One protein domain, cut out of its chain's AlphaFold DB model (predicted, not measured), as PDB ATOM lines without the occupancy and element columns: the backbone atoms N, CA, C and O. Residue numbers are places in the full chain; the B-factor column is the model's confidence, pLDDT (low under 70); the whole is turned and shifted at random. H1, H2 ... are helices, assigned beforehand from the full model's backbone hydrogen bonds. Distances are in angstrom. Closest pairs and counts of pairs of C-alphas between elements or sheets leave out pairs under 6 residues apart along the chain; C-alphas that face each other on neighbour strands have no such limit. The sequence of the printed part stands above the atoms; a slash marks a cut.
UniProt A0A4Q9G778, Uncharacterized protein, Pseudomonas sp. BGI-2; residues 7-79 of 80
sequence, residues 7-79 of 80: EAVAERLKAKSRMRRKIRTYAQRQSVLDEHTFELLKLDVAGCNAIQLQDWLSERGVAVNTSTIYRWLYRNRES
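Overview. This is residues 7 to 79 of the 80 residues of an uncharacterized protein of Pseudomonas sp. BGI-2 (UniProt A0A4Q9G778). H2 and H3 pack on H4 in a compact head; residues 7 to 30 stick out, an arm tipped by H1. Printed are 73 residues with four named helices, H1 to H4: all helix. It is only just extended, close to loose: radius of gyration of the C-alphas 16.9 A, spans 50 by 24 by 23 A.

Arrangement. Start at H2, residues 32 to 45: H4, residues 66 to 77, touches it about perpendicular, at 73 degrees, closest C-alphas 33 and 72, 7.6 A. H4's residues 66 to 70 alone touch H3, residues 50 to 58, closest C-alphas 50 and 66, 5.8 A. H2 has 7 of 10 O i to N i+4 pairs within hydrogen-bond range; the other helices have every pair.

Along the chain. Find C-alpha 7 at (185.876, 179.149, 131.528); H1, residues 7 to 20, and H2 each measure 20.0 A. H4, 15.9 A, ends at C-alpha 77, (154.183, 165.898, 145.216).

Size, cuts and confidence. C-alphas 8 and 46, farthest apart, are at 50.8 A. The H1 to H2 link is long; residues 26, 27, 78 and 79 have pLDDT under 70.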
ATOM      1  N   GLU A   7     185.877 179.716 130.179       93.06
ATOM      2  CA  GLU A   7     185.876 179.149 131.528       93.06
ATOM      3  C   GLU A   7     186.274 180.205 132.559       93.06
ATOM      4  O   GLU A   7     185.550 180.420 133.539       93.06
ATOM      5  N   ALA A   8     187.346 180.955 132.287       91.44
ATOM      6  CA  ALA A   8     187.777 182.062 133.136       91.44
ATOM      7  C   ALA A   8     186.685 183.140 133.269       91.44
ATOM      8  O   ALA A   8     186.414 183.662 134.361       91.44
ATOM      9  N   VAL A   9     185.996 183.456 132.167       93.94
ATOM     10  CA  VAL A   9     184.874 184.403 132.179       93.94
ATOM     11  C   VAL A   9     183.693 183.850 132.982       93.94
ATOM     12  O   VAL A   9     183.111 184.586 133.790       93.94
ATOM     13  N   ALA A  10     183.352 182.571 132.812       94.25
ATOM     14  CA  ALA A  10     182.258 181.927 133.532       94.25
ATOM     15  C   ALA A  10     182.501 181.893 135.049       94.25
ATOM     16  O   ALA A  10     181.595 182.238 135.814       94.25
ATOM     17  N   GLU A  11     183.708 181.552 135.504       94.75
ATOM     18  CA  GLU A  11     184.045 181.525 136.933       94.75
ATOM     19  C   GLU A  11     183.952 182.913 137.571       94.75
ATOM     20  O   GLU A  11     183.299 183.091 138.609       94.75
ATOM     21  N   ARG A  12     184.471 183.945 136.894       95.38
ATOM     22  CA  ARG A  12     184.321 185.338 137.342       95.38
ATOM     23  C   ARG A  12     182.846 185.736 137.477       95.38
ATOM     24  O   ARG A  12     182.456 186.379 138.458       95.38
ATOM     25  N   LEU A  13     182.003 185.358 136.511       94.75
ATOM     26  CA  LEU A  13     180.564 185.653 136.533       94.75
ATOM     27  C   LEU A  13     179.827 184.894 137.645       94.75
ATOM     28  O   LEU A  13     178.965 185.484 138.313       94.75
ATOM     29  N   LYS A  14     180.171 183.623 137.892       93.38
ATOM     30  CA  LYS A  14     179.629 182.827 139.006       93.38
ATOM     31  C   LYS A  14     179.999 183.448 140.350       93.38
ATOM     32  O   LYS A  14     179.105 183.652 141.173       93.38
ATOM     33  N   ALA A  15     181.266 183.815 140.558       92.06
ATOM     34  CA  ALA A  15     181.738 184.456 141.787       92.06
ATOM     35  C   ALA A  15     180.998 185.777 142.059       92.06
ATOM     36  O   ALA A  15     180.399 185.956 143.123       92.06
ATOM     37  N   LYS A  16     180.911 186.655 141.049       92.94
ATOM     38  CA  LYS A  16     180.166 187.922 141.143       92.94
ATOM     39  C   LYS A  16     178.678 187.702 141.435       92.94
ATOM     40  O   LYS A  16     178.046 188.477 142.150       92.94
ATOM     41  N   SER A  17     178.087 186.647 140.880       89.00
ATOM     42  CA  SER A  17     176.677 186.314 141.109       89.00
ATOM     43  C   SER A  17     176.424 185.742 142.502       89.00
ATOM     44  O   SER A  17     175.391 186.060 143.085       89.00
ATOM     45  N   ARG A  18     177.362 184.971 143.069       86.56
ATOM     46  CA  ARG A  18     177.306 184.514 144.470       86.56
ATOM     47  C   ARG A  18     177.359 185.696 145.439       86.56
ATOM     48  O   ARG A  18     176.497 185.780 146.302       86.56
ATOM     49  N   MET A  19     178.278 186.642 145.231       85.00
ATOM     50  CA  MET A  19     178.411 187.840 146.081       85.00
ATOM     51  C   MET A  19     177.157 188.729 146.076       85.00
ATOM     52  O   MET A  19     176.788 189.287 147.102       85.00
ATOM     53  N   ARG A  20     176.469 188.852 144.931       83.94
ATOM     54  CA  ARG A  20     175.231 189.652 144.815       83.94
ATOM     55  C   ARG A  20     173.979 188.946 145.328       83.94
ATOM     56  O   ARG A  20     172.938 189.584 145.487       83.94
ATOM     57  N   ARG A  21     174.023 187.625 145.514       81.25
ATOM     58  CA  ARG A  21     172.839 186.840 145.857       81.25
ATOM     59  C   ARG A  21     172.447 187.122 147.304       81.25
ATOM     60  O   ARG A  21     173.040 186.582 148.229       81.25
ATOM     61  N   LYS A  22     171.398 187.924 147.499       74.94
ATOM     62  CA  LYS A  22     170.758 188.058 148.812       74.94
ATOM     63  C   LYS A  22     170.150 186.714 149.217       74.94
ATOM     64  O   LYS A  22     169.430 186.095 148.426       74.94
ATOM     65  N   ILE A  23     170.445 186.259 150.435       72.88
ATOM     66  CA  ILE A  23     169.804 185.074 151.008       72.88
ATOM     67  C   ILE A  23     168.328 185.417 151.194       72.88
ATOM     68  O   ILE A  23     167.982 186.280 151.995       72.88
ATOM     69  N   ARG A  24     167.459 184.766 150.416       75.25
ATOM     70  CA  ARG A  24     166.010 184.927 150.573       75.25
ATOM     71  C   ARG A  24     165.574 184.329 151.903       75.25
ATOM     72  O   ARG A  24     165.964 183.195 152.187       75.25
ATOM     73  N   THR A  25     164.775 185.050 152.681       79.75
ATOM     74  CA  THR A  25     164.148 184.501 153.893       79.75
ATOM     75  C   THR A  25     163.118 183.429 153.526       79.75
ATOM     76  O   THR A  25     162.708 183.333 152.369       79.75
ATOM     77  N   TYR A  26     162.702 182.601 154.490       68.38
ATOM     78  CA  TYR A  26     161.669 181.581 154.264       68.38
ATOM     79  C   TYR A  26     160.360 182.202 153.744       68.38
ATOM     80  O   TYR A  26     159.841 181.752 152.729       68.38
ATOM     81  N   ALA A  27     159.926 183.322 154.331       66.56
ATOM     82  CA  ALA A  27     158.755 184.076 153.870       66.56
ATOM     83  C   ALA A  27     158.878 184.554 152.408       66.56
ATOM     84  O   ALA A  27     157.913 184.539 151.660       66.56
ATOM     85  N   GLN A  28     160.086 184.911 151.949       73.31
ATOM     86  CA  GLN A  28     160.332 185.293 150.548       73.31
ATOM     87  C   GLN A  28     160.385 184.101 149.578       73.31
ATOM     88  O   GLN A  28     160.517 184.299 148.368       73.31
ATOM     89  N   ARG A  29     160.385 182.869 150.094       76.50
ATOM     90  CA  ARG A  29     160.367 181.630 149.307       76.50
ATOM     91  C   ARG A  29     158.986 180.989 149.264       76.50
ATOM     92  O   ARG A  29     158.822 180.080 148.453       76.50
ATOM     93  N   GLN A  30     158.046 181.446 150.095       81.94
ATOM     94  CA  GLN A  30     156.681 180.951 150.057       81.94
ATOM     95  C   GLN A  30     156.030 181.327 148.730       81.94
ATOM     96  O   GLN A  30     156.098 182.468 148.265       81.94
ATOM     97  N   SER A  31     155.453 180.322 148.090       87.25
ATOM     98  CA  SER A  31     154.570 180.516 146.957       87.25
ATOM     99  C   SER A  31     153.239 181.046 147.475       87.25
ATOM    100  O   SER A  31     152.769 180.602 148.516       87.25
ATOM    101  N   VAL A  32     152.569 181.906 146.709       89.81
ATOM    102  CA  VAL A  32     151.148 182.225 146.953       89.81
ATOM    103  C   VAL A  32     150.289 180.951 146.978       89.81
ATOM    104  O   VAL A  32     149.302 180.874 147.691       89.81
ATOM    105  N   LEU A  33     150.710 179.909 146.254       94.25
ATOM    106  CA  LEU A  33     150.039 178.608 146.253       94.25
ATOM    107  C   LEU A  33     150.163 177.848 147.581       94.25
ATOM    108  O   LEU A  33     149.379 176.932 147.812       94.25
ATOM    109  N   ASP A  34     151.115 178.213 148.448       92.25
ATOM    110  CA  ASP A  34     151.312 177.529 149.729       92.25
ATOM    111  C   ASP A  34     150.107 177.740 150.667       92.25
ATOM    112  O   ASP A  34     149.802 176.866 151.480       92.25
ATOM    113  N   GLU A  35     149.368 178.843 150.509       92.88
ATOM    114  CA  GLU A  35     148.119 179.114 151.236       92.88
ATOM    115  C   GLU A  35     146.992 178.132 150.867       92.88
ATOM    116  O   GLU A  35     146.115 177.862 151.681       92.88
ATOM    117  N   HIS A  36     147.050 177.535 149.673       94.94
ATOM    118  CA  HIS A  36     146.056 176.588 149.154       94.94
ATOM    119  C   HIS A  36     146.618 175.166 149.017       94.94
ATOM    120  O   HIS A  36     146.162 174.379 148.184       94.94
ATOM    121  N   THR A  37     147.656 174.834 149.795       94.31
ATOM    122  CA  THR A  37     148.395 173.569 149.646       94.31
ATOM    123  C   THR A  37     147.475 172.356 149.742       94.31
ATOM    124  O   THR A  37     147.564 171.433 148.930       94.31
ATOM    125  N   PHE A  38     146.591 172.348 150.741       94.56
ATOM    126  CA  PHE A  38     145.715 171.216 151.012       94.56
ATOM    127  C   PHE A  38     144.732 170.978 149.860       94.56
ATOM    128  O   PHE A  38     144.614 169.857 149.360       94.56
ATOM    129  N   GLU A  39     144.063 172.032 149.407       96.31
ATOM    130  CA  GLU A  39     143.068 171.992 148.343       96.31
ATOM    131  C   GLU A  39     143.699 171.619 147.003       96.31
ATOM    132  O   GLU A  39     143.200 170.724 146.322       96.31
ATOM    133  N   LEU A  40     144.826 172.248 146.649       96.19
ATOM    134  CA  LEU A  40     145.525 171.973 145.396       96.19
ATOM    135  C   LEU A  40     145.984 170.515 145.320       96.19
ATOM    136  O   LEU A  40     145.784 169.877 144.291       96.19
ATOM    137  N   LEU A  41     146.531 169.955 146.405       95.56
ATOM    138  CA  LEU A  41     146.922 168.542 146.439       95.56
ATOM    139  C   LEU A  41     145.715 167.597 146.404       95.56
ATOM    140  O   LEU A  41     145.799 166.520 145.814       95.56
ATOM    141  N   LYS A  42     144.580 167.967 147.010       96.81
ATOM    142  CA  LYS A  42     143.345 167.172 146.930       96.81
ATOM    143  C   LYS A  42     142.778 167.139 145.514       96.81
ATOM    144  O   LYS A  42     142.413 166.062 145.048       96.81
ATOM    145  N   LEU A  43     142.734 168.284 144.837       96.69
ATOM    146  CA  LEU A  43     142.298 168.387 143.443       96.69
ATOM    147  C   LEU A  43     143.252 167.642 142.503       96.69
ATOM    148  O   LEU A  43     142.807 166.930 141.608       96.69
ATOM    149  N   ASP A  44     144.558 167.731 142.752       95.19
ATOM    150  CA  ASP A  44     145.576 166.990 142.007       95.19
ATOM    151  C   ASP A  44     145.382 165.467 142.118       95.19
ATOM    152  O   ASP A  44     145.358 164.758 141.114       95.19
ATOM    153  N   VAL A  45     145.151 164.962 143.336       94.56
ATOM    154  CA  VAL A  45     144.840 163.543 143.583       94.56
ATOM    155  C   VAL A  45     143.504 163.127 142.956       94.56
ATOM    156  O   VAL A  45     143.365 161.980 142.537       94.56
ATOM    157  N   ALA A  46     142.537 164.041 142.852       96.88
ATOM    158  CA  ALA A  46     141.276 163.812 142.145       96.88
ATOM    159  C   ALA A  46     141.427 163.807 140.608       96.88
ATOM    160  O   ALA A  46     140.456 163.533 139.904       96.88
ATOM    161  N   GLY A  47     142.629 164.077 140.083       96.44
ATOM    162  CA  GLY A  47     142.938 164.045 138.654       96.44
ATOM    163  C   GLY A  47     142.783 165.386 137.935       96.44
ATOM    164  O   GLY A  47     142.815 165.412 136.704       96.44
ATOM    165  N   CYS A  48     142.629 166.500 138.659       96.62
ATOM    166  CA  CYS A  48     142.600 167.824 138.042       96.62
ATOM    167  C   CYS A  48     143.954 168.166 137.405       96.62
ATOM    168  O   CYS A  48     145.014 167.978 138.001       96.62
ATOM    169  N   ASN A  49     143.923 168.718 136.193       95.19
ATOM    170  CA  ASN A  49     145.121 169.192 135.509       95.19
ATOM    171  C   ASN A  49     145.471 170.642 135.908       95.19
ATOM    172  O   ASN A  49     144.676 171.355 136.515       95.19
ATOM    173  N   ALA A  50     146.666 171.111 135.533       94.31
ATOM    174  CA  ALA A  50     147.148 172.436 135.930       94.31
ATOM    175  C   ALA A  50     146.294 173.611 135.412       94.31
ATOM    176  O   ALA A  50     146.311 174.667 136.038       94.31
ATOM    177  N   ILE A  51     145.563 173.446 134.302       96.50
ATOM    178  CA  ILE A  51     144.649 174.474 133.778       96.50
ATOM    179  C   ILE A  51     143.414 174.559 134.678       96.50
ATOM    180  O   ILE A  51     143.059 175.638 135.130       96.50
ATOM    181  N   GLN A  52     142.835 173.420 135.054       97.62
ATOM    182  CA  GLN A  52     141.697 173.374 135.980       97.62
ATOM    183  C   GLN A  52     142.061 173.919 137.366       97.62
ATOM    184  O   GLN A  52     141.268 174.618 137.990       97.62
ATOM    185  N   LEU A  53     143.279 173.644 137.843       97.12
ATOM    186  CA  LEU A  53     143.786 174.251 139.075       97.12
ATOM    187  C   LEU A  53     143.970 175.769 138.933       97.12
ATOM    188  O   LEU A  53     143.723 176.502 139.884       97.12
ATOM    189  N   GLN A  54     144.394 176.250 137.761       97.19
ATOM    190  CA  GLN A  54     144.507 177.680 137.477       97.19
ATOM    191  C   GLN A  54     143.138 178.364 137.507       97.19
ATOM    192  O   GLN A  54     143.004 179.405 138.145       97.19
ATOM    193  N   ASP A  55     142.133 177.765 136.870       97.31
ATOM    194  CA  ASP A  55     140.761 178.276 136.867       97.31
ATOM    195  C   ASP A  55     140.213 178.333 138.302       97.31
ATOM    196  O   ASP A  55     139.760 179.385 138.753       97.31
ATOM    197  N   TRP A  56     140.389 177.261 139.078       97.56
ATOM    198  CA  TRP A  56     139.995 177.200 140.492       97.56
ATOM    199  C   TRP A  56     140.690 178.254 141.375       97.56
ATOM    200  O   TRP A  56     140.088 178.794 142.308       97.56
ATOM    201  N   LEU A  57     141.958 178.573 141.094       97.00
ATOM    202  CA  LEU A  57     142.686 179.657 141.763       97.00
ATOM    203  C   LEU A  57     142.162 181.035 141.339       97.00
ATOM    204  O   LEU A  57     142.044 181.934 142.172       97.00
ATOM    205  N   SER A  58     141.796 181.195 140.067       96.31
ATOM    206  CA  SER A  58     141.252 182.446 139.536       96.31
ATOM    207  C   SER A  58     139.906 182.810 140.170       96.31
ATOM    208  O   SER A  58     139.700 183.970 140.524       96.31
ATOM    209  N   GLU A  59     139.053 181.815 140.441       96.25
ATOM    210  CA  GLU A  59     137.797 181.975 141.190       96.25
ATOM    211  C   GLU A  59     138.026 182.544 142.601       96.25
ATOM    212  O   GLU A  59     137.149 183.187 143.172       96.25
ATOM    213  N   ARG A  60     139.222 182.328 143.162       95.19
ATOM    214  CA  ARG A  60     139.651 182.808 144.486       95.19
ATOM    215  C   ARG A  60     140.451 184.109 144.419       95.19
ATOM    216  O   ARG A  60     140.990 184.548 145.429       95.19
ATOM    217  N   GLY A  61     140.543 184.729 143.242       95.44
ATOM    218  CA  GLY A  61     141.309 185.956 143.027       95.44
ATOM    219  C   GLY A  61     142.821 185.738 142.919       95.44
ATOM    220  O   GLY A  61     143.582 186.706 142.928       95.44
ATOM    221  N   VAL A  62     143.279 184.490 142.791       95.31
ATOM    222  CA  VAL A  62     144.698 184.146 142.683       95.31
ATOM    223  C   VAL A  62     145.072 183.948 141.217       95.31
ATOM    224  O   VAL A  62     144.894 182.881 140.630       95.31
ATOM    225  N   ALA A  63     145.636 184.992 140.612       94.62
ATOM    226  CA  ALA A  63     146.138 184.939 139.244       94.62
ATOM    227  C   ALA A  63     147.573 184.385 139.207       94.62
ATOM    228  O   ALA A  63     148.534 185.062 139.577       94.62
ATOM    229  N   VAL A  64     147.735 183.152 138.723       94.31
ATOM    230  CA  VAL A  64     149.044 182.508 138.527       94.31
ATOM    231  C   VAL A  64     149.144 181.889 137.140       94.31
ATOM    232  O   VAL A  64     148.141 181.538 136.531       94.31
ATOM    233  N   ASN A  65     150.364 181.732 136.628       94.81
ATOM    234  CA  ASN A  65     150.603 181.017 135.376       94.81
ATOM    235  C   ASN A  65     150.658 179.496 135.622       94.81
ATOM    236  O   ASN A  65     151.212 179.055 136.633       94.81
ATOM    237  N   THR A  66     150.184 178.690 134.667       94.88
ATOM    238  CA  THR A  66     150.253 177.215 134.716       94.88
ATOM    239  C   THR A  66     151.659 176.676 134.988       94.88
ATOM    240  O   THR A  66     151.814 175.730 135.753       94.88
ATOM    241  N   SER A  67     152.715 177.305 134.463       95.38
ATOM    242  CA  SER A  67     154.113 176.938 134.761       95.38
ATOM    243  C   SER A  67     154.470 177.061 136.248       95.38
ATOM    244  O   SER A  67     155.257 176.268 136.771       95.38
ATOM    245  N   THR A  68     153.870 178.025 136.953       94.56
ATOM    246  CA  THR A  68     154.040 178.188 138.403       94.56
ATOM    247  C   THR A  68     153.366 177.043 139.146       94.56
ATOM    248  O   THR A  68     153.978 176.492 140.058       94.56
ATOM    249  N   ILE A  69     152.169 176.640 138.705       95.50
ATOM    250  CA  ILE A  69     151.427 175.496 139.250       95.50
ATOM    251  C   ILE A  69     152.207 174.200 139.024       95.50
ATOM    252  O   ILE A  69     152.448 173.476 139.981       95.50
ATOM    253  N   TYR A  70     152.701 173.935 137.811       95.19
ATOM    254  CA  TYR A  70     153.516 172.747 137.531       95.19
ATOM    255  C   TYR A  70     154.777 172.684 138.392       95.19
ATOM    256  O   TYR A  70     155.059 171.657 139.004       95.19
ATOM    257  N   ARG A  71     155.527 173.790 138.478       93.31
ATOM    258  CA  ARG A  71     156.727 173.864 139.324       93.31
ATOM    259  C   ARG A  71     156.388 173.632 140.797       93.31
ATOM    260  O   ARG A  71     157.182 173.034 141.519       93.31
ATOM    261  N   TRP A  72     155.251 174.152 141.250       95.06
ATOM    262  CA  TRP A  72     154.794 173.998 142.623       95.06
ATOM    263  C   TRP A  72     154.349 172.561 142.910       95.06
ATOM    264  O   TRP A  72     154.835 171.972 143.870       95.06
ATOM    265  N   LEU A  73     153.532 171.956 142.042       94.56
ATOM    266  CA  LEU A  73     153.123 170.553 142.141       94.56
ATOM    267  C   LEU A  73     154.333 169.623 142.139       94.56
ATOM    268  O   LEU A  73     154.414 168.744 142.984       94.56
ATOM    269  N   TYR A  74     155.302 169.846 141.247       92.81
ATOM    270  CA  TYR A  74     156.532 169.053 141.190       92.81
ATOM    271  C   TYR A  74     157.245 169.000 142.551       92.81
ATOM    272  O   TYR A  74     157.584 167.926 143.031       92.81
ATOM    273  N   ARG A  75     157.381 170.146 143.231       90.44
ATOM    274  CA  ARG A  75     158.024 170.220 144.553       90.44
ATOM    275  C   ARG A  75     157.196 169.602 145.681       90.44
ATOM    276  O   ARG A  75     157.759 169.031 146.608       90.44
ATOM    277  N   ASN A  76     155.875 169.754 145.629       91.06
ATOM    278  CA  ASN A  76     154.991 169.369 146.732       91.06
ATOM    279  C   ASN A  76     154.466 167.929 146.617       91.06
ATOM    280  O   ASN A  76     154.115 167.335 147.631       91.06
ATOM    281  N   ARG A  77     154.473 167.329 145.419       86.25
ATOM    282  CA  ARG A  77     154.183 165.898 145.216       86.25
ATOM    283  C   ARG A  77     155.283 164.994 145.773       86.25
ATOM    284  O   ARG A  77     154.973 163.931 146.292       86.25
ATOM    285  N   GLU A  78     156.545 165.419 145.666       67.25
ATOM    286  CA  GLU A  78     157.723 164.674 146.143       67.25
ATOM    287  C   GLU A  78     157.915 164.747 147.667       67.25
ATOM    288  O   GLU A  78     158.688 163.981 148.228       67.25
ATOM    289  N   SER A  79     157.206 165.647 148.354       59.38
ATOM    290  CA  SER A  79     157.289 165.809 149.815       59.38
ATOM    291  C   SER A  79     156.362 164.848 150.586       59.38
ATOM    292  O   SER A  79     155.946 165.169 151.698       59.38
TER     293      SER A  79